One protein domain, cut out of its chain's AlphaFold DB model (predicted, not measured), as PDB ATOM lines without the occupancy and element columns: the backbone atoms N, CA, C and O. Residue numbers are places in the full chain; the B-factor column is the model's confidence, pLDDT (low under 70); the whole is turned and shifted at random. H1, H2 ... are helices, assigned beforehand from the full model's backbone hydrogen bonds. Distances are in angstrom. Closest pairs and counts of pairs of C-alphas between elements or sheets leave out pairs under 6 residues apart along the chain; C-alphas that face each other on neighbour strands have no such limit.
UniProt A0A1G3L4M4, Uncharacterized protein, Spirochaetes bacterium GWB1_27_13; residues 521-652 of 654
ATOM      1  N   ASN A 521     -33.632 -32.813 -13.176       64.25
ATOM      2  CA  ASN A 521     -34.908 -32.460 -12.562       64.25
ATOM      3  C   ASN A 521     -35.979 -32.117 -13.612       64.25
ATOM      4  O   ASN A 521     -37.119 -31.831 -13.254       64.25
ATOM      5  N   PHE A 522     -35.667 -32.169 -14.915       69.62
ATOM      6  CA  PHE A 522     -36.687 -32.098 -15.963       69.62
ATOM      7  C   PHE A 522     -37.395 -33.438 -16.109       69.62
ATOM      8  O   PHE A 522     -36.767 -34.495 -16.075       69.62
ATOM      9  N   SER A 523     -38.715 -33.414 -16.304       73.50
ATOM     10  CA  SER A 523     -39.462 -34.634 -16.614       73.50
ATOM     11  C   SER A 523     -38.997 -35.228 -17.948       73.50
ATOM     12  O   SER A 523     -38.708 -34.493 -18.896       73.50
ATOM     13  N   LEU A 524     -38.957 -36.559 -18.040       78.12
ATOM     14  CA  LEU A 524     -38.647 -37.282 -19.273       78.12
ATOM     15  C   LEU A 524     -39.562 -36.818 -20.398       78.12
ATOM     16  O   LEU A 524     -39.089 -36.588 -21.499       78.12
ATOM     17  N   PHE A 525     -40.849 -36.605 -20.110       72.19
ATOM     18  CA  PHE A 525     -41.808 -36.077 -21.077       72.19
ATOM     19  C   PHE A 525     -41.343 -34.752 -21.699       72.19
ATOM     20  O   PHE A 525     -41.319 -34.636 -22.919       72.19
ATOM     21  N   LYS A 526     -40.893 -33.785 -20.885       69.25
ATOM     22  CA  LYS A 526     -40.363 -32.507 -21.387       69.25
ATOM     23  C   LYS A 526     -39.055 -32.693 -22.159       69.25
ATOM     24  O   LYS A 526     -38.866 -32.045 -23.178       69.25
ATOM     25  N   LEU A 527     -38.170 -33.586 -21.710       72.25
ATOM     26  CA  LEU A 527     -36.929 -33.904 -22.429       72.25
ATOM     27  C   LEU A 527     -37.200 -34.580 -23.783       72.25
ATOM     28  O   LEU A 527     -36.501 -34.308 -24.755       72.25
ATOM     29  N   PHE A 528     -38.226 -35.430 -23.865       71.00
ATOM     30  CA  PHE A 528     -38.688 -36.035 -25.113       71.00
ATOM     31  C   PHE A 528     -39.365 -35.010 -26.030       71.00
ATOM     32  O   PHE A 528     -39.117 -35.056 -27.229       71.00
ATOM     33  N   GLN A 529     -40.149 -34.068 -25.489       66.75
ATOM     34  CA  GLN A 529     -40.693 -32.939 -26.257       66.75
ATOM     35  C   GLN A 529     -39.577 -32.062 -26.837       66.75
ATOM     36  O   GLN A 529     -39.611 -31.741 -28.012       66.75
ATOM     37  N   LEU A 530     -38.545 -31.735 -26.051       65.31
ATOM     38  CA  LEU A 530     -37.397 -30.940 -26.510       65.31
ATOM     39  C   LEU A 530     -36.560 -31.611 -27.605       65.31
ATOM     40  O   LEU A 530     -35.780 -30.952 -28.285       65.31
ATOM     41  N   LYS A 531     -36.669 -32.930 -27.734       64.44
ATOM     42  CA  LYS A 531     -35.933 -33.718 -28.720       64.44
ATOM     43  C   LYS A 531     -36.662 -33.840 -30.065       64.44
ATOM     44  O   LYS A 531     -36.011 -34.146 -31.058       64.44
ATOM     45  N   ASP A 532     -37.978 -33.656 -30.043       56.97
ATOM     46  CA  ASP A 532     -38.965 -34.018 -31.058       56.97
ATOM     47  C   ASP A 532     -38.980 -35.498 -31.490       56.97
ATOM     48  O   ASP A 532     -38.050 -36.082 -32.051       56.97
ATOM     49  N   PHE A 533     -40.127 -36.126 -31.226       41.50
ATOM     50  CA  PHE A 533     -40.510 -37.437 -31.730       41.50
ATOM     51  C   PHE A 533     -41.002 -37.257 -33.175       41.50
ATOM     52  O   PHE A 533     -42.159 -36.919 -33.408       41.50
ATOM     53  N   VAL A 534     -40.127 -37.483 -34.157       39.50
ATOM     54  CA  VAL A 534     -40.516 -37.602 -35.571       39.50
ATOM     55  C   VAL A 534     -41.319 -38.893 -35.748       39.50
ATOM     56  O   VAL A 534     -40.757 -39.961 -35.983       39.50
ATOM     57  N   ILE A 535     -42.645 -38.815 -35.645       34.91
ATOM     58  CA  ILE A 535     -43.544 -39.767 -36.304       34.91
ATOM     59  C   ILE A 535     -44.567 -38.960 -37.104       34.91
ATOM     60  O   ILE A 535     -45.462 -38.352 -36.525       34.91
ATOM     61  N   LYS A 536     -44.417 -39.056 -38.434       33.66
ATOM     62  CA  LYS A 536     -45.253 -38.516 -39.527       33.66
ATOM     63  C   LYS A 536     -45.041 -37.038 -39.869       33.66
ATOM     64  O   LYS A 536     -45.858 -36.195 -39.546       33.66
ATOM     65  N   ASP A 537     -43.938 -36.745 -40.552       33.66
ATOM     66  CA  ASP A 537     -43.989 -36.556 -42.007       33.66
ATOM     67  C   ASP A 537     -42.567 -36.530 -42.578       33.66
ATOM     68  O   ASP A 537     -41.693 -35.775 -42.158       33.66
ATOM     69  N   GLN A 538     -42.308 -37.448 -43.507       36.94
ATOM     70  CA  GLN A 538     -41.054 -37.543 -44.244       36.94
ATOM     71  C   GLN A 538     -41.023 -36.443 -45.305       36.94
ATOM     72  O   GLN A 538     -41.308 -36.718 -46.461       36.94
ATOM     73  N   GLN A 539     -40.725 -35.213 -44.898       36.50
ATOM     74  CA  GLN A 539     -40.135 -34.145 -45.712       36.50
ATOM     75  C   GLN A 539     -40.113 -32.882 -44.857       36.50
ATOM     76  O   GLN A 539     -41.061 -32.115 -44.855       36.50
ATOM     77  N   ILE A 540     -39.053 -32.739 -44.070       36.06
ATOM     78  CA  ILE A 540     -38.358 -31.514 -43.659       36.06
ATOM     79  C   ILE A 540     -37.256 -32.029 -42.722       36.06
ATOM     80  O   ILE A 540     -37.469 -32.942 -41.925       36.06
ATOM     81  N   VAL A 541     -36.046 -31.525 -42.935       33.41
ATOM     82  CA  VAL A 541     -34.791 -31.882 -42.260       33.41
ATOM     83  C   VAL A 541     -34.996 -32.091 -40.755       33.41
ATOM     84  O   VAL A 541     -35.782 -31.395 -40.125       33.41
ATOM     85  N   SER A 542     -34.307 -33.075 -40.178       34.50
ATOM     86  CA  SER A 542     -34.334 -33.395 -38.748       34.50
ATOM     87  C   SER A 542     -33.950 -32.184 -37.888       34.50
ATOM     88  O   SER A 542     -32.775 -31.987 -37.585       34.50
ATOM     89  N   PHE A 543     -34.926 -31.373 -37.492       37.66
ATOM     90  CA  PHE A 543     -34.709 -30.217 -36.632       37.66
ATOM     91  C   PHE A 543     -34.666 -30.657 -35.166       37.66
ATOM     92  O   PHE A 543     -35.668 -31.086 -34.605       37.66
ATOM     93  N   SER A 544     -33.502 -30.515 -34.532       43.25
ATOM     94  CA  SER A 544     -33.386 -30.367 -33.078       43.25
ATOM     95  C   SER A 544     -33.198 -28.886 -32.792       43.25
ATOM     96  O   SER A 544     -32.075 -28.381 -32.798       43.25
ATOM     97  N   ALA A 545     -34.290 -28.155 -32.625       44.88
ATOM     98  CA  ALA A 545     -34.189 -26.738 -32.344       44.88
ATOM     99  C   ALA A 545     -33.500 -26.466 -31.000       44.88
ATOM    100  O   ALA A 545     -33.886 -27.000 -29.961       44.88
ATOM    101  N   GLY A 546     -32.489 -25.599 -31.020       53.66
ATOM    102  CA  GLY A 546     -31.969 -24.921 -29.833       53.66
ATOM    103  C   GLY A 546     -31.094 -25.703 -28.852       53.66
ATOM    104  O   GLY A 546     -30.400 -25.061 -28.064       53.66
ATOM    105  N   PHE A 547     -31.066 -27.036 -28.896       58.94
ATOM    106  CA  PHE A 547     -30.327 -27.840 -27.919       58.94
ATOM    107  C   PHE A 547     -29.393 -28.848 -28.558       58.94
ATOM    108  O   PHE A 547     -29.733 -29.511 -29.537       58.94
ATOM    109  N   ASN A 548     -28.219 -29.026 -27.944       64.25
ATOM    110  CA  ASN A 548     -27.321 -30.105 -28.323       64.25
ATOM    111  C   ASN A 548     -28.066 -31.449 -28.173       64.25
ATOM    112  O   ASN A 548     -28.344 -31.908 -27.065       64.25
ATOM    113  N   ASN A 549     -28.398 -32.094 -29.293       70.12
ATOM    114  CA  ASN A 549     -29.133 -33.360 -29.300       70.12
ATOM    115  C   ASN A 549     -28.385 -34.449 -28.509       70.12
ATOM    116  O   ASN A 549     -29.008 -35.301 -27.880       70.12
ATOM    117  N   ASN A 550     -27.051 -34.402 -28.461       73.38
ATOM    118  CA  ASN A 550     -26.251 -35.315 -27.645       73.38
ATOM    119  C   ASN A 550     -26.450 -35.053 -26.150       73.38
ATOM    120  O   ASN A 550     -26.584 -36.006 -25.385       73.38
ATOM    121  N   PHE A 551     -26.604 -33.792 -25.738       76.12
ATOM    122  CA  PHE A 551     -26.997 -33.449 -24.369       76.12
ATOM    123  C   PHE A 551     -28.379 -34.021 -24.026       76.12
ATOM    124  O   PHE A 551     -28.516 -34.721 -23.024       76.12
ATOM    125  N   LEU A 552     -29.388 -33.808 -24.881       77.06
ATOM    126  CA  LEU A 552     -30.744 -34.331 -24.659       77.06
ATOM    127  C   LEU A 552     -30.780 -35.866 -24.634       77.06
ATOM    128  O   LEU A 552     -31.390 -36.458 -23.744       77.06
ATOM    129  N   LYS A 553     -30.094 -36.527 -25.579       83.50
ATOM    130  CA  LYS A 553     -29.903 -37.988 -25.591       83.50
ATOM    131  C   LYS A 553     -29.322 -38.463 -24.260       83.50
ATOM    132  O   LYS A 553     -29.899 -39.362 -23.655       83.50
ATOM    133  N   THR A 554     -28.233 -37.833 -23.815       84.75
ATOM    134  CA  THR A 554     -27.509 -38.187 -22.588       84.75
ATOM    135  C   THR A 554     -28.386 -38.012 -21.353       84.75
ATOM    136  O   THR A 554     -28.500 -38.947 -20.563       84.75
ATOM    137  N   ALA A 555     -29.075 -36.874 -21.224       83.75
ATOM    138  CA  ALA A 555     -29.964 -36.583 -20.098       83.75
ATOM    139  C   ALA A 555     -31.109 -37.605 -19.987       83.75
ATOM    140  O   ALA A 555     -31.381 -38.117 -18.900       83.75
ATOM    141  N   ILE A 556     -31.739 -37.963 -21.114       86.31
ATOM    142  CA  ILE A 556     -32.786 -38.996 -21.149       86.31
ATOM    143  C   ILE A 556     -32.220 -40.352 -20.714       86.31
ATOM    144  O   ILE A 556     -32.803 -41.027 -19.862       86.31
ATOM    145  N   THR A 557     -31.077 -40.760 -21.273       89.19
ATOM    146  CA  THR A 557     -30.483 -42.066 -20.963       89.19
ATOM    147  C   THR A 557     -29.984 -42.167 -19.535       89.19
ATOM    148  O   THR A 557     -30.181 -43.207 -18.912       89.19
ATOM    149  N   ASP A 558     -29.402 -41.100 -18.984       87.00
ATOM    150  CA  ASP A 558     -28.942 -41.079 -17.597       87.00
ATOM    151  C   ASP A 558     -30.133 -41.160 -16.636       87.00
ATOM    152  O   ASP A 558     -30.107 -41.935 -15.680       87.00
ATOM    153  N   LYS A 559     -31.232 -40.454 -16.932       87.50
ATOM    154  CA  LYS A 559     -32.446 -40.509 -16.109       87.50
ATOM    155  C   LYS A 559     -33.075 -41.904 -16.086       87.50
ATOM    156  O   LYS A 559     -33.396 -42.404 -15.008       87.50
ATOM    157  N   ILE A 560     -33.160 -42.574 -17.238       89.38
ATOM    158  CA  ILE A 560     -33.590 -43.980 -17.318       89.38
ATOM    159  C   ILE A 560     -32.621 -44.880 -16.537       89.38
ATOM    160  O   ILE A 560     -33.050 -45.679 -15.704       89.38
ATOM    161  N   SER A 561     -31.312 -44.720 -16.748       90.62
ATOM    162  CA  SER A 561     -30.291 -45.539 -16.091       90.62
ATOM    163  C   SER A 561     -30.333 -45.414 -14.566       90.62
ATOM    164  O   SER A 561     -30.116 -46.404 -13.872       90.62
ATOM    165  N   ARG A 562     -30.664 -44.237 -14.021       89.31
ATOM    166  CA  ARG A 562     -30.804 -44.018 -12.570       89.31
ATOM    167  C   ARG A 562     -31.918 -44.849 -11.941       89.31
ATOM    168  O   ARG A 562     -31.749 -45.293 -10.807       89.31
ATOM    169  N   ILE A 563     -33.023 -45.077 -12.652       91.19
ATOM    170  CA  ILE A 563     -34.137 -45.909 -12.168       91.19
ATOM    171  C   ILE A 563     -33.666 -47.356 -11.994       91.19
ATOM    172  O   ILE A 563     -33.854 -47.956 -10.935       91.19
ATOM    173  N   PHE A 564     -32.990 -47.898 -13.009       91.19
ATOM    174  CA  PHE A 564     -32.430 -49.247 -12.949       91.19
ATOM    175  C   PHE A 564     -31.333 -49.366 -11.893       91.19
ATOM    176  O   PHE A 564     -31.312 -50.328 -11.127       91.19
ATOM    177  N   LEU A 565     -30.460 -48.364 -11.801       91.06
ATOM    178  CA  LEU A 565     -29.380 -48.323 -10.824       91.06
ATOM    179  C   LEU A 565     -29.914 -48.267  -9.384       91.06
ATOM    180  O   LEU A 565     -29.380 -48.956  -8.516       91.06
ATOM    181  N   PHE A 566     -31.001 -47.527  -9.131       92.81
ATOM    182  CA  PHE A 566     -31.693 -47.534  -7.839       92.81
ATOM    183  C   PHE A 566     -32.153 -48.940  -7.450       92.81
ATOM    184  O   PHE A 566     -31.841 -49.414  -6.353       92.81
ATOM    185  N   PHE A 567     -32.837 -49.631  -8.361       94.12
ATOM    186  CA  PHE A 567     -33.340 -50.978  -8.115       94.12
ATOM    187  C   PHE A 567     -32.198 -51.990  -7.922       94.12
ATOM    188  O   PHE A 567     -32.142 -52.690  -6.909       94.12
ATOM    189  N   ALA A 568     -31.247 -52.030  -8.857       92.75
ATOM    190  CA  ALA A 568     -30.181 -53.024  -8.888       92.75
ATOM    191  C   ALA A 568     -29.196 -52.887  -7.719       92.75
ATOM    192  O   ALA A 568     -28.769 -53.902  -7.160       92.75
ATOM    193  N   ILE A 569     -28.854 -51.660  -7.313       91.75
ATOM    194  CA  ILE A 569     -27.974 -51.443  -6.161       91.75
ATOM    195  C   ILE A 569     -28.709 -51.723  -4.857       91.75
ATOM    196  O   ILE A 569     -28.128 -52.343  -3.971       91.75
ATOM    197  N   SER A 570     -29.989 -51.357  -4.742       93.62
ATOM    198  CA  SER A 570     -30.779 -51.714  -3.559       93.62
ATOM    199  C   SER A 570     -30.868 -53.231  -3.375       93.62
ATOM    200  O   SER A 570     -30.740 -53.719  -2.254       93.62
ATOM    201  N   LEU A 571     -30.997 -53.993  -4.469       91.75
ATOM    202  CA  LEU A 571     -30.917 -55.457  -4.448       91.75
ATOM    203  C   LEU A 571     -29.554 -55.957  -3.940       91.75
ATOM    204  O   LEU A 571     -29.496 -56.728  -2.979       91.75
ATOM    205  N   ILE A 572     -28.452 -55.500  -4.543       90.12
ATOM    206  CA  ILE A 572     -27.096 -55.866  -4.093       90.12
ATOM    207  C   ILE A 572     -26.938 -55.556  -2.606       90.12
ATOM    208  O   ILE A 572     -26.403 -56.367  -1.851       90.12
ATOM    209  N   PHE A 573     -27.459 -54.410  -2.175       89.06
ATOM    210  CA  PHE A 573     -27.330 -53.955  -0.810       89.06
ATOM    211  C   PHE A 573     -28.086 -54.834   0.184       89.06
ATOM    212  O   PHE A 573     -27.503 -55.210   1.194       89.06
ATOM    213  N   ILE A 574     -29.303 -55.289  -0.141       91.00
ATOM    214  CA  ILE A 574     -30.007 -56.317   0.648       91.00
ATOM    215  C   ILE A 574     -29.123 -57.563   0.832       91.00
ATOM    216  O   ILE A 574     -29.009 -58.095   1.938       91.00
ATOM    217  N   GLY A 575     -28.459 -58.013  -0.239       87.44
ATOM    218  CA  GLY A 575     -27.542 -59.152  -0.190       87.44
ATOM    219  C   GLY A 575     -26.298 -58.906   0.671       87.44
ATOM    220  O   GLY A 575     -25.903 -59.783   1.439       87.44
ATOM    221  N   ILE A 576     -25.692 -57.719   0.578       87.06
ATOM    222  CA  ILE A 576     -24.527 -57.327   1.387       87.06
ATOM    223  C   ILE A 576     -24.911 -57.232   2.864       87.06
ATOM    224  O   ILE A 576     -24.236 -57.828   3.700       87.06
ATOM    225  N   SER A 577     -26.007 -56.543   3.194       87.31
ATOM    226  CA  SER A 577     -26.501 -56.402   4.568       87.31
ATOM    227  C   SER A 577     -26.770 -57.760   5.216       87.31
ATOM    228  O   SER A 577     -26.434 -57.965   6.384       87.31
ATOM    229  N   TRP A 578     -27.298 -58.714   4.441       85.00
ATOM    230  CA  TRP A 578     -27.469 -60.096   4.882       85.00
ATOM    231  C   TRP A 578     -26.138 -60.808   5.154       85.00
ATOM    232  O   TRP A 578     -25.958 -61.390   6.224       85.00
ATOM    233  N   ARG A 579     -25.173 -60.743   4.225       82.19
ATOM    234  CA  ARG A 579     -23.851 -61.374   4.403       82.19
ATOM    235  C   ARG A 579     -23.089 -60.802   5.587       82.19
ATOM    236  O   ARG A 579     -22.519 -61.553   6.374       82.19
ATOM    237  N   LEU A 580     -23.102 -59.480   5.729       77.75
ATOM    238  CA  LEU A 580     -22.449 -58.811   6.845       77.75
ATOM    239  C   LEU A 580     -23.030 -59.273   8.179       77.75
ATOM    240  O   LEU A 580     -22.311 -59.245   9.167       77.75
ATOM    241  N   ARG A 581     -24.302 -59.682   8.229       76.38
ATOM    242  CA  ARG A 581     -24.913 -60.263   9.425       76.38
ATOM    243  C   ARG A 581     -24.507 -61.719   9.640       76.38
ATOM    244  O   ARG A 581     -24.220 -62.090  10.772       76.38
ATOM    245  N   ALA A 582     -24.482 -62.535   8.585       67.50
ATOM    246  CA  ALA A 582     -24.149 -63.960   8.676       67.50
ATOM    247  C   ALA A 582     -22.772 -64.215   9.323       67.50
ATOM    248  O   ALA A 582     -22.578 -65.233   9.983       67.50
ATOM    249  N   ASN A 583     -21.850 -63.257   9.204       67.38
ATOM    250  CA  ASN A 583     -20.515 -63.337   9.795       67.38
ATOM    251  C   ASN A 583     -20.475 -63.123  11.323       67.38
ATOM    252  O   ASN A 583     -19.470 -63.465  11.942       67.38
ATOM    253  N   PHE A 584     -21.530 -62.583  11.949       64.88
ATOM    254  CA  PHE A 584     -21.574 -62.349  13.398       64.88
ATOM    255  C   PHE A 584     -22.580 -63.294  14.063       64.88
ATOM    256  O   PHE A 584     -23.782 -63.035  14.138       64.88
ATOM    257  N   ILE A 585     -22.072 -64.420  14.565       55.03
ATOM    258  CA  ILE A 585     -22.850 -65.413  15.312       55.03
ATOM    259  C   ILE A 585     -22.984 -64.931  16.768       55.03
ATOM    260  O   ILE A 585     -22.195 -65.316  17.624       55.03
ATOM    261  N   GLY A 586     -23.966 -64.069  17.064       64.94
ATOM    262  CA  GLY A 586     -24.257 -63.621  18.436       64.94
ATOM    263  C   GLY A 586     -24.551 -62.125  18.563       64.94
ATOM    264  O   GLY A 586     -25.251 -61.558  17.726       64.94
ATOM    265  N   ASN A 587     -24.043 -61.496  19.628       64.81
ATOM    266  CA  ASN A 587     -24.220 -60.064  19.872       64.81
ATOM    267  C   ASN A 587     -23.513 -59.246  18.790       64.81
ATOM    268  O   ASN A 587     -22.293 -59.323  18.640       64.81
ATOM    269  N   VAL A 588     -24.288 -58.442  18.060       67.44
ATOM    270  CA  VAL A 588     -23.756 -57.476  17.097       67.44
ATOM    271  C   VAL A 588     -22.917 -56.453  17.872       67.44
ATOM    272  O   VAL A 588     -23.451 -55.778  18.756       67.44
ATOM    273  N   PRO A 589     -21.608 -56.337  17.604       75.69
ATOM    274  CA  PRO A 589     -20.759 -55.428  18.356       75.69
ATOM    275  C   PRO A 589     -21.133 -53.965  18.076       75.69
ATOM    276  O   PRO A 589     -21.547 -53.621  16.972       75.69
ATOM    277  N   ILE A 590     -20.961 -53.077  19.063       76.31
ATOM    278  CA  ILE A 590     -21.421 -51.674  18.987       76.31
ATOM    279  C   ILE A 590     -20.853 -50.933  17.762       76.31
ATOM    280  O   ILE A 590     -21.572 -50.179  17.109       76.31
ATOM    281  N   TYR A 591     -19.594 -51.192  17.385       79.44
ATOM    282  CA  TYR A 591     -18.972 -50.573  16.205       79.44
ATOM    283  C   TYR A 591     -19.695 -50.913  14.890       79.44
ATOM    284  O   TYR A 591     -19.604 -50.174  13.913       79.44
ATOM    285  N   TYR A 592     -20.453 -52.007  14.857       76.81
ATOM    286  CA  TYR A 592     -21.219 -52.408  13.689       76.81
ATOM    287  C   TYR A 592     -22.401 -51.465  13.429       76.81
ATOM    288  O   TYR A 592     -22.705 -51.186  12.274       76.81
ATOM    289  N   PHE A 593     -23.004 -50.874  14.467       76.94
ATOM    290  CA  PHE A 593     -24.021 -49.829  14.287       76.94
ATOM    291  C   PHE A 593     -23.453 -48.603  13.563       76.94
ATOM    292  O   PHE A 593     -24.129 -48.007  12.726       76.94
ATOM    293  N   VAL A 594     -22.188 -48.266  13.829       80.44
ATOM    294  CA  VAL A 594     -21.477 -47.192  13.125       80.44
ATOM    295  C   VAL A 594     -21.246 -47.583  11.662       80.44
ATOM    296  O   VAL A 594     -21.576 -46.815  10.756       80.44
ATOM    297  N   LEU A 595     -20.779 -48.812  11.406       79.19
ATOM    298  CA  LEU A 595     -20.616 -49.340  10.044       79.19
ATOM    299  C   LEU A 595     -21.932 -49.348   9.255       79.19
ATOM    300  O   LEU A 595     -21.929 -49.084   8.058       79.19
ATOM    301  N   MET A 596     -23.066 -49.579   9.908       74.50
ATOM    302  CA  MET A 596     -24.373 -49.608   9.252       74.50
ATOM    303  C   MET A 596     -24.873 -48.257   8.748       74.50
ATOM    304  O   MET A 596     -25.764 -48.246   7.901       74.50
ATOM    305  N   ILE A 597     -24.307 -47.151   9.232       79.06
ATOM    306  CA  ILE A 597     -24.549 -45.803   8.704       79.06
ATOM    307  C   ILE A 597     -23.453 -45.436   7.698       79.06
ATOM    308  O   ILE A 597     -23.752 -44.931   6.615       79.06
ATOM    309  N   ILE A 598     -22.191 -45.749   8.018       83.75
ATOM    310  CA  ILE A 598     -21.039 -45.439   7.162       83.75
ATOM    311  C   ILE A 598     -21.124 -46.175   5.823       83.75
ATOM    312  O   ILE A 598     -20.863 -45.566   4.793       83.75
ATOM    313  N   ILE A 599     -21.506 -47.454   5.802       83.44
ATOM    314  CA  ILE A 599     -21.552 -48.257   4.572       83.44
ATOM    315  C   ILE A 599     -22.592 -47.708   3.577       83.44
ATOM    316  O   ILE A 599     -22.204 -47.460   2.435       83.44
ATOM    317  N   PRO A 600     -23.871 -47.462   3.943       83.94
ATOM    318  CA  PRO A 600     -24.814 -46.799   3.042       83.94
ATOM    319  C   PRO A 600     -24.323 -45.439   2.549       83.94
ATOM    320  O   PRO A 600     -24.515 -45.119   1.381       83.94
ATOM    321  N   LEU A 601     -23.674 -44.652   3.413       86.00
ATOM    322  CA  LEU A 601     -23.157 -43.333   3.052       86.00
ATOM    323  C   LEU A 601     -21.986 -43.439   2.064       86.00
ATOM    324  O   LEU A 601     -21.968 -42.747   1.050       86.00
ATOM    325  N   PHE A 602     -21.054 -44.359   2.300       87.00
ATOM    326  CA  PHE A 602     -19.950 -44.663   1.393       87.00
ATOM    327  C   PHE A 602     -20.453 -45.182   0.041       87.00
ATOM    328  O   PHE A 602     -20.017 -44.711  -1.006       87.00
ATOM    329  N   ILE A 603     -21.427 -46.094   0.044       85.38
ATOM    330  CA  ILE A 603     -22.058 -46.593  -1.184       85.38
ATOM    331  C   ILE A 603     -22.796 -45.474  -1.905       85.38
ATOM    332  O   ILE A 603     -22.722 -45.396  -3.125       85.38
ATOM    333  N   TYR A 604     -23.462 -44.577  -1.185       85.38
ATOM    334  CA  TYR A 604     -24.090 -43.406  -1.781       85.38
ATOM    335  C   TYR A 604     -23.070 -42.496  -2.478       85.38
ATOM    336  O   TYR A 604     -23.321 -42.045  -3.594       85.38
ATOM    337  N   VAL A 605     -21.888 -42.296  -1.889       87.38
ATOM    338  CA  VAL A 605     -20.778 -41.587  -2.546       87.38
ATOM    339  C   VAL A 605     -20.300 -42.342  -3.792       87.38
ATOM    340  O   VAL A 605     -20.169 -41.736  -4.854       87.38
ATOM    341  N   ILE A 606     -20.121 -43.665  -3.714       86.81
ATOM    342  CA  ILE A 606     -19.775 -44.491  -4.883       86.81
ATOM    343  C   ILE A 606     -20.840 -44.373  -5.975       86.81
ATOM    344  O   ILE A 606     -20.496 -44.242  -7.143       86.81
ATOM    345  N   ILE A 607     -22.126 -44.364  -5.627       85.69
ATOM    346  CA  ILE A 607     -23.224 -44.185  -6.582       85.69
ATOM    347  C   ILE A 607     -23.099 -42.847  -7.297       85.69
ATOM    348  O   ILE A 607     -23.286 -42.800  -8.508       85.69
ATOM    349  N   LYS A 608     -22.762 -41.766  -6.585       85.38
ATOM    350  CA  LYS A 608     -22.529 -40.458  -7.214       85.38
ATOM    351  C   LYS A 608     -21.365 -40.511  -8.198       85.38
ATOM    352  O   LYS A 608     -21.486 -39.981  -9.296       85.38
ATOM    353  N   ILE A 609     -20.288 -41.210  -7.848       86.81
ATOM    354  CA  ILE A 609     -19.150 -41.428  -8.748       86.81
ATOM    355  C   ILE A 609     -19.584 -42.243  -9.977       86.81
ATOM    356  O   ILE A 609     -19.323 -41.835 -11.106       86.81
ATOM    357  N   ILE A 610     -20.311 -43.349  -9.782       85.56
ATOM    358  CA  ILE A 610     -20.850 -44.172 -10.874       85.56
ATOM    359  C   ILE A 610     -21.758 -43.334 -11.776       85.56
ATOM    360  O   ILE A 610     -21.628 -43.431 -12.986       85.56
ATOM    361  N   GLN A 611     -22.617 -42.476 -11.218       84.62
ATOM    362  CA  GLN A 611     -23.497 -41.590 -11.990       84.62
ATOM    363  C   GLN A 611     -22.714 -40.619 -12.886       84.62
ATOM    364  O   GLN A 611     -23.119 -40.359 -14.020       84.62
ATOM    365  N   VAL A 612     -21.579 -40.099 -12.410       86.19
ATOM    366  CA  VAL A 612     -20.688 -39.256 -13.223       86.19
ATOM    367  C   VAL A 612     -20.061 -40.071 -14.357       86.19
ATOM    368  O   VAL A 612     -20.038 -39.619 -15.505       86.19
ATOM    369  N   PHE A 613     -19.609 -41.294 -14.070       86.44
ATOM    370  CA  PHE A 613     -19.070 -42.189 -15.094       86.44
ATOM    371  C   PHE A 613     -20.127 -42.617 -16.117       86.44
ATOM    372  O   PHE A 613     -19.845 -42.572 -17.311       86.44
ATOM    373  N   THR A 614     -21.346 -42.973 -15.698       85.62
ATOM    374  CA  THR A 614     -22.441 -43.336 -16.614       85.62
ATOM    375  C   THR A 614     -22.843 -42.154 -17.478       85.62
ATOM    376  O   THR A 614     -23.006 -42.317 -18.683       85.62
ATOM    377  N   THR A 615     -22.928 -40.954 -16.898       85.88
ATOM    378  CA  THR A 615     -23.174 -39.715 -17.648       85.88
ATOM    379  C   THR A 615     -22.103 -39.504 -18.716       85.88
ATOM    380  O   THR A 615     -22.424 -39.269 -19.879       85.88
ATOM    381  N   SER A 616     -20.829 -39.643 -18.346       86.06
ATOM    382  CA  SER A 616     -19.704 -39.481 -19.274       86.06
ATOM    383  C   SER A 616     -19.726 -40.540 -20.380       86.06
ATOM    384  O   SER A 616     -19.560 -40.219 -21.556       86.06
ATOM    385  N   PHE A 617     -20.005 -41.794 -20.024       88.62
ATOM    386  CA  PHE A 617     -20.123 -42.909 -20.959       88.62
ATOM    387  C   PHE A 617     -21.256 -42.699 -21.971       88.62
ATOM    388  O   PHE A 617     -21.029 -42.800 -23.176       88.62
ATOM    389  N   TYR A 618     -22.461 -42.346 -21.508       88.38
ATOM    390  CA  TYR A 618     -23.586 -42.058 -22.400       88.38
ATOM    391  C   TYR A 618     -23.358 -40.798 -23.231       88.38
ATOM    392  O   TYR A 618     -23.763 -40.775 -24.390       88.38
ATOM    393  N   SER A 619     -22.655 -39.797 -22.695       84.88
ATOM    394  CA  SER A 619     -22.245 -38.616 -23.457       84.88
ATOM    395  C   SER A 619     -21.366 -38.999 -24.645       84.88
ATOM    396  O   SER A 619     -21.706 -38.672 -25.782       84.88
ATOM    397  N   VAL A 620     -20.308 -39.789 -24.433       87.69
ATOM    398  CA  VAL A 620     -19.435 -40.264 -25.523       87.69
ATOM    399  C   VAL A 620     -20.210 -41.137 -26.515       87.69
ATOM    400  O   VAL A 620     -20.134 -40.921 -27.726       87.69
ATOM    401  N   LEU A 621     -21.020 -42.081 -26.027       86.38
ATOM    402  CA  LEU A 621     -21.826 -42.933 -26.904       86.38
ATOM    403  C   LEU A 621     -22.846 -42.140 -27.721       86.38
ATOM    404  O   LEU A 621     -23.063 -42.457 -28.887       86.38
ATOM    405  N   SER A 622     -23.453 -41.096 -27.157       85.44
ATOM    406  CA  SER A 622     -24.476 -40.302 -27.846       85.44
ATOM    407  C   SER A 622     -23.962 -39.611 -29.117       85.44
ATOM    408  O   SER A 622     -24.766 -39.338 -30.014       85.44
ATOM    409  N   HIS A 623     -22.642 -39.396 -29.207       82.06
ATOM    410  CA  HIS A 623     -21.951 -38.909 -30.403       82.06
ATOM    411  C   HIS A 623     -21.749 -40.003 -31.459       82.06
ATOM    412  O   HIS A 623     -21.726 -39.706 -32.647       82.06
ATOM    413  N   SER A 624     -21.602 -41.259 -31.030       85.25
ATOM    414  CA  SER A 624     -21.218 -42.380 -31.897       85.25
ATOM    415  C   SER A 624     -22.409 -43.189 -32.413       85.25
ATOM    416  O   SER A 624     -22.304 -43.847 -33.445       85.25
ATOM    417  N   VAL A 625     -23.542 -43.178 -31.702       86.62
ATOM    418  CA  VAL A 625     -24.715 -43.993 -32.046       86.62
ATOM    419  C   VAL A 625     -25.999 -43.173 -32.157       86.62
ATOM    420  O   VAL A 625     -26.187 -42.141 -31.505       86.62
ATOM    421  N   ASN A 626     -26.934 -43.662 -32.978       86.06
ATOM    422  CA  ASN A 626     -28.278 -43.095 -33.031       86.06
ATOM    423  C   ASN A 626     -29.023 -43.321 -31.699       86.06
ATOM    424  O   ASN A 626     -28.647 -44.154 -30.871       86.06
ATOM    425  N   PHE A 627     -30.097 -42.565 -31.474       83.88
ATOM    426  CA  PHE A 627     -30.775 -42.584 -30.179       83.88
ATOM    427  C   PHE A 627     -31.414 -43.931 -29.827       83.88
ATOM    428  O   PHE A 627     -31.357 -44.338 -28.671       83.88
ATOM    429  N   LEU A 628     -32.001 -44.626 -30.805       85.81
ATOM    430  CA  LEU A 628     -32.602 -45.937 -30.568       85.81
ATOM    431  C   LEU A 628     -31.542 -46.942 -30.106       85.81
ATOM    432  O   LEU A 628     -31.740 -47.627 -29.109       85.81
ATOM    433  N   SER A 629     -30.387 -46.967 -30.775       87.81
ATOM    434  CA  SER A 629     -29.258 -47.815 -30.386       87.81
ATOM    435  C   SER A 629     -28.740 -47.443 -28.999       87.81
ATOM    436  O   SER A 629     -28.470 -48.328 -28.196       87.81
ATOM    437  N   LEU A 630     -28.670 -46.147 -28.677       89.38
ATOM    438  CA  LEU A 630     -28.280 -45.678 -27.347       89.38
ATOM    439  C   LEU A 630     -29.243 -46.177 -26.253       89.38
ATOM    440  O   LEU A 630     -28.790 -46.627 -25.201       89.38
ATOM    441  N   LEU A 631     -30.558 -46.147 -26.503       88.94
ATOM    442  CA  LEU A 631     -31.565 -46.694 -25.586       88.94
ATOM    443  C   LEU A 631     -31.446 -48.214 -25.438       88.94
ATOM    444  O   LEU A 631     -31.529 -48.716 -24.320       88.94
ATOM    445  N   VAL A 632     -31.212 -48.938 -26.535       91.06
ATOM    446  CA  VAL A 632     -31.002 -50.394 -26.510       91.06
ATOM    447  C   VAL A 632     -29.747 -50.745 -25.710       91.06
ATOM    448  O   VAL A 632     -29.812 -51.609 -24.839       91.06
ATOM    449  N   ILE A 633     -28.630 -50.044 -25.926       91.19
ATOM    450  CA  ILE A 633     -27.394 -50.226 -25.150       91.19
ATOM    451  C   ILE A 633     -27.651 -49.941 -23.667       91.19
ATOM    452  O   ILE A 633     -27.302 -50.761 -22.821       91.19
ATOM    453  N   CYS A 634     -28.309 -48.821 -23.349       91.94
ATOM    454  CA  CYS A 634     -28.689 -48.473 -21.978       91.94
ATOM    455  C   CYS A 634     -29.537 -49.583 -21.333       91.94
ATOM    456  O   CYS A 634     -29.260 -50.002 -20.209       91.94
ATOM    457  N   PHE A 635     -30.528 -50.119 -22.049       92.12
ATOM    458  CA  PHE A 635     -31.372 -51.206 -21.563       92.12
ATOM    459  C   PHE A 635     -30.588 -52.505 -21.339       92.12
ATOM    460  O   PHE A 635     -30.755 -53.141 -20.298       92.12
ATOM    461  N   ILE A 636     -29.708 -52.888 -22.270       92.69
ATOM    462  CA  ILE A 636     -28.880 -54.098 -22.159       92.69
ATOM    463  C   ILE A 636     -27.942 -53.992 -20.954       92.69
ATOM    464  O   ILE A 636     -27.930 -54.892 -20.116       92.69
ATOM    465  N   VAL A 637     -27.203 -52.886 -20.824       91.25
ATOM    466  CA  VAL A 637     -26.269 -52.663 -19.708       91.25
ATOM    467  C   VAL A 637     -27.008 -52.733 -18.370       91.25
ATOM    468  O   VAL A 637     -26.601 -53.472 -17.474       91.25
ATOM    469  N   ASN A 638     -28.139 -52.037 -18.246       91.06
ATOM    470  CA  ASN A 638     -28.933 -52.048 -17.018       91.06
ATOM    471  C   ASN A 638     -29.574 -53.417 -16.728       91.06
ATOM    472  O   ASN A 638     -29.664 -53.821 -15.564       91.06
ATOM    473  N   SER A 639     -29.974 -54.165 -17.759       90.56
ATOM    474  CA  SER A 639     -30.492 -55.530 -17.613       90.56
ATOM    475  C   SER A 639     -29.412 -56.484 -17.109       90.56
ATOM    476  O   SER A 639     -29.671 -57.248 -16.183       90.56
ATOM    477  N   ILE A 640     -28.188 -56.400 -17.642       92.06
ATOM    478  CA  ILE A 640     -27.041 -57.199 -17.181       92.06
ATOM    479  C   ILE A 640     -26.751 -56.912 -15.706       92.06
ATOM    480  O   ILE A 640     -26.632 -57.849 -14.916       92.06
ATOM    481  N   ILE A 641     -26.696 -55.633 -15.316       90.06
ATOM    482  CA  ILE A 641     -26.475 -55.237 -13.917       90.06
ATOM    483  C   ILE A 641     -27.593 -55.790 -13.024       90.06
ATOM    484  O   ILE A 641     -27.318 -56.354 -11.969       90.06
ATOM    485  N   THR A 642     -28.851 -55.696 -13.458       89.81
ATOM    486  CA  THR A 642     -30.001 -56.199 -12.691       89.81
ATOM    487  C   THR A 642     -29.972 -57.721 -12.544       89.81
ATOM    488  O   THR A 642     -30.190 -58.236 -11.447       89.81
ATOM    489  N   ILE A 643     -29.660 -58.454 -13.617       91.00
ATOM    490  CA  ILE A 643     -29.501 -59.916 -13.589       91.00
ATOM    491  C   ILE A 643     -28.373 -60.293 -12.630       91.00
ATOM    492  O   ILE A 643     -28.560 -61.174 -11.792       91.00
ATOM    493  N   PHE A 644     -27.235 -59.599 -12.694       92.12
ATOM    494  CA  PHE A 644     -26.130 -59.811 -11.766       92.12
ATOM    495  C   PHE A 644     -26.564 -59.588 -10.311       92.12
ATOM    496  O   PHE A 644     -26.293 -60.438  -9.463       92.12
ATOM    497  N   SER A 645     -27.307 -58.516 -10.017       88.94
ATOM    498  CA  SER A 645     -27.864 -58.264  -8.682       88.94
ATOM    499  C   SER A 645     -28.787 -59.390  -8.205       88.94
ATOM    500  O   SER A 645     -28.719 -59.800  -7.046       88.94
ATOM    501  N   ILE A 646     -29.637 -59.915  -9.091       86.94
ATOM    502  CA  ILE A 646     -30.550 -61.023  -8.783       86.94
ATOM    503  C   ILE A 646     -29.765 -62.308  -8.505       86.94
ATOM    504  O   ILE A 646     -30.026 -62.977  -7.506       86.94
ATOM    505  N   VAL A 647     -28.779 -62.641  -9.343       87.38
ATOM    506  CA  VAL A 647     -27.912 -63.815  -9.152       87.38
ATOM    507  C   VAL A 647     -27.104 -63.687  -7.858       87.38
ATOM    508  O   VAL A 647     -26.991 -64.651  -7.098       87.38
ATOM    509  N   PHE A 648     -26.595 -62.495  -7.547       86.44
ATOM    510  CA  PHE A 648     -25.882 -62.220  -6.300       86.44
ATOM    511  C   PHE A 648     -26.757 -62.476  -5.064       86.44
ATOM    512  O   PHE A 648     -26.311 -63.107  -4.108       86.44
ATOM    513  N   ILE A 649     -28.023 -62.049  -5.096       83.44
ATOM    514  CA  ILE A 649     -29.006 -62.362  -4.048       83.44
ATOM    515  C   ILE A 649     -29.296 -63.866  -4.004       83.44
ATOM    516  O   ILE A 649     -29.292 -64.450  -2.926       83.44
ATOM    517  N   ALA A 650     -29.555 -64.502  -5.148       81.75
ATOM    518  CA  ALA A 650     -29.964 -65.907  -5.217       81.75
ATOM    519  C   ALA A 650     -28.866 -66.877  -4.748       81.75
ATOM    520  O   ALA A 650     -29.165 -67.935  -4.200       81.75
ATOM    521  N   THR A 651     -27.596 -66.509  -4.932       82.62
ATOM    522  CA  THR A 651     -26.434 -67.297  -4.487       82.62
ATOM    523  C   THR A 651     -26.138 -67.164  -2.993       82.62
ATOM    524  O   THR A 651     -25.330 -67.931  -2.464       82.62
ATOM    525  N   ASN A 652     -26.802 -66.248  -2.278       74.31
ATOM    526  CA  ASN A 652     -26.685 -66.172  -0.826       74.31
ATOM    527  C   ASN A 652     -27.347 -67.390  -0.177       74.31
ATOM    528  O   ASN A 652     -28.573 -67.518  -0.146       74.31
TER     529      ASN A 652
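What this domain is: This is residues 521 to 652 of the 654 residues of an uncharacterized protein of Spirochaetes bacterium GWB1_27_13 (UniProt A0A1G3L4M4). Three long helices make a loose rod, with H2 in the middle, H4 side by side with it, and H3 folding back from it in a long helical hairpin that opens toward its turn. The short helix H1 packs on H2 near its first residues, and two loops stick out at opposite ends of the rod, residues 535 to 541 at one end and residues 585 to 591, of which 590 to 591 belong to H3, at the other. The printed part has 132 residues with four named helices, H1, H2, H3 and H4 in that order, and no named strand; the class is all helix. The whole is loose, with a radius of gyration of the C-alphas of 19.9 A and spans of 72 by 26 by 23 A.

Where its parts are: H1 is residues 524 to 531, beginning at C-alpha 524 at (-38.647, -37.282, -19.273). H2 is residues 549 to 582, 49.0 A from first to last C-alpha, and has a kink of 29 degrees near residue 563. H3, residues 590 to 624, is the longest helix at 51.7 A; C-alpha 590 is at (-21.421, -51.674, 18.987). H4 is residues 627 to 650, 34.2 A long, ending at C-alpha 650 at (-29.964, -65.907, -5.217).

How they stand to each other: H2 is the hub, touching the three other helices. H1 and H2 form a helical hairpin and touch at a shallow tilt of 29 degrees, opposite ways; H2 does this with residues 549 to 559 alone, and the closest C-alphas, of Leu 524 and Ile 556, are 6.4 A apart. H2, H3 and H4 are a bundle, up and down, each helix running against the one before it. H2 and H3, also a hairpin, stand at a shallow tilt of 27 degrees and touch through residues 550 to 562 and 611 to 623 alone; their closest C-alphas, of Asn 550 and Ser 622, are 5.3 A apart. H2 and H4 touch and run the same way at a shallow tilt of 2 degrees, the closest C-alphas being those of Ala 568 and Thr 642, 5.0 A apart. H3 and H4, a third hairpin, only just touch, with 3 pairs of C-alphas within 8 A; the closest, of Ser 622 and Leu 630, are 6.6 A apart. H1 is apart from H3 and H4. In H1 and H4 every O i to N i+4 pair is within hydrogen-bond range; in H2 29 of 30 are, and in H3 26 of 31.

The domain as a whole: The C-alphas farthest apart are those of Gln 539 and Gly 586, 72.4 A. The printed part has no cut. The link from H1 to H2, 17 residues, is long; H2 to H3 is short and H3 to H4 tight. The model's mean pLDDT over the printed part is 77.8, and it is under 70 in residues 521 to 522, 526, 529 to 548 and 582 to 588.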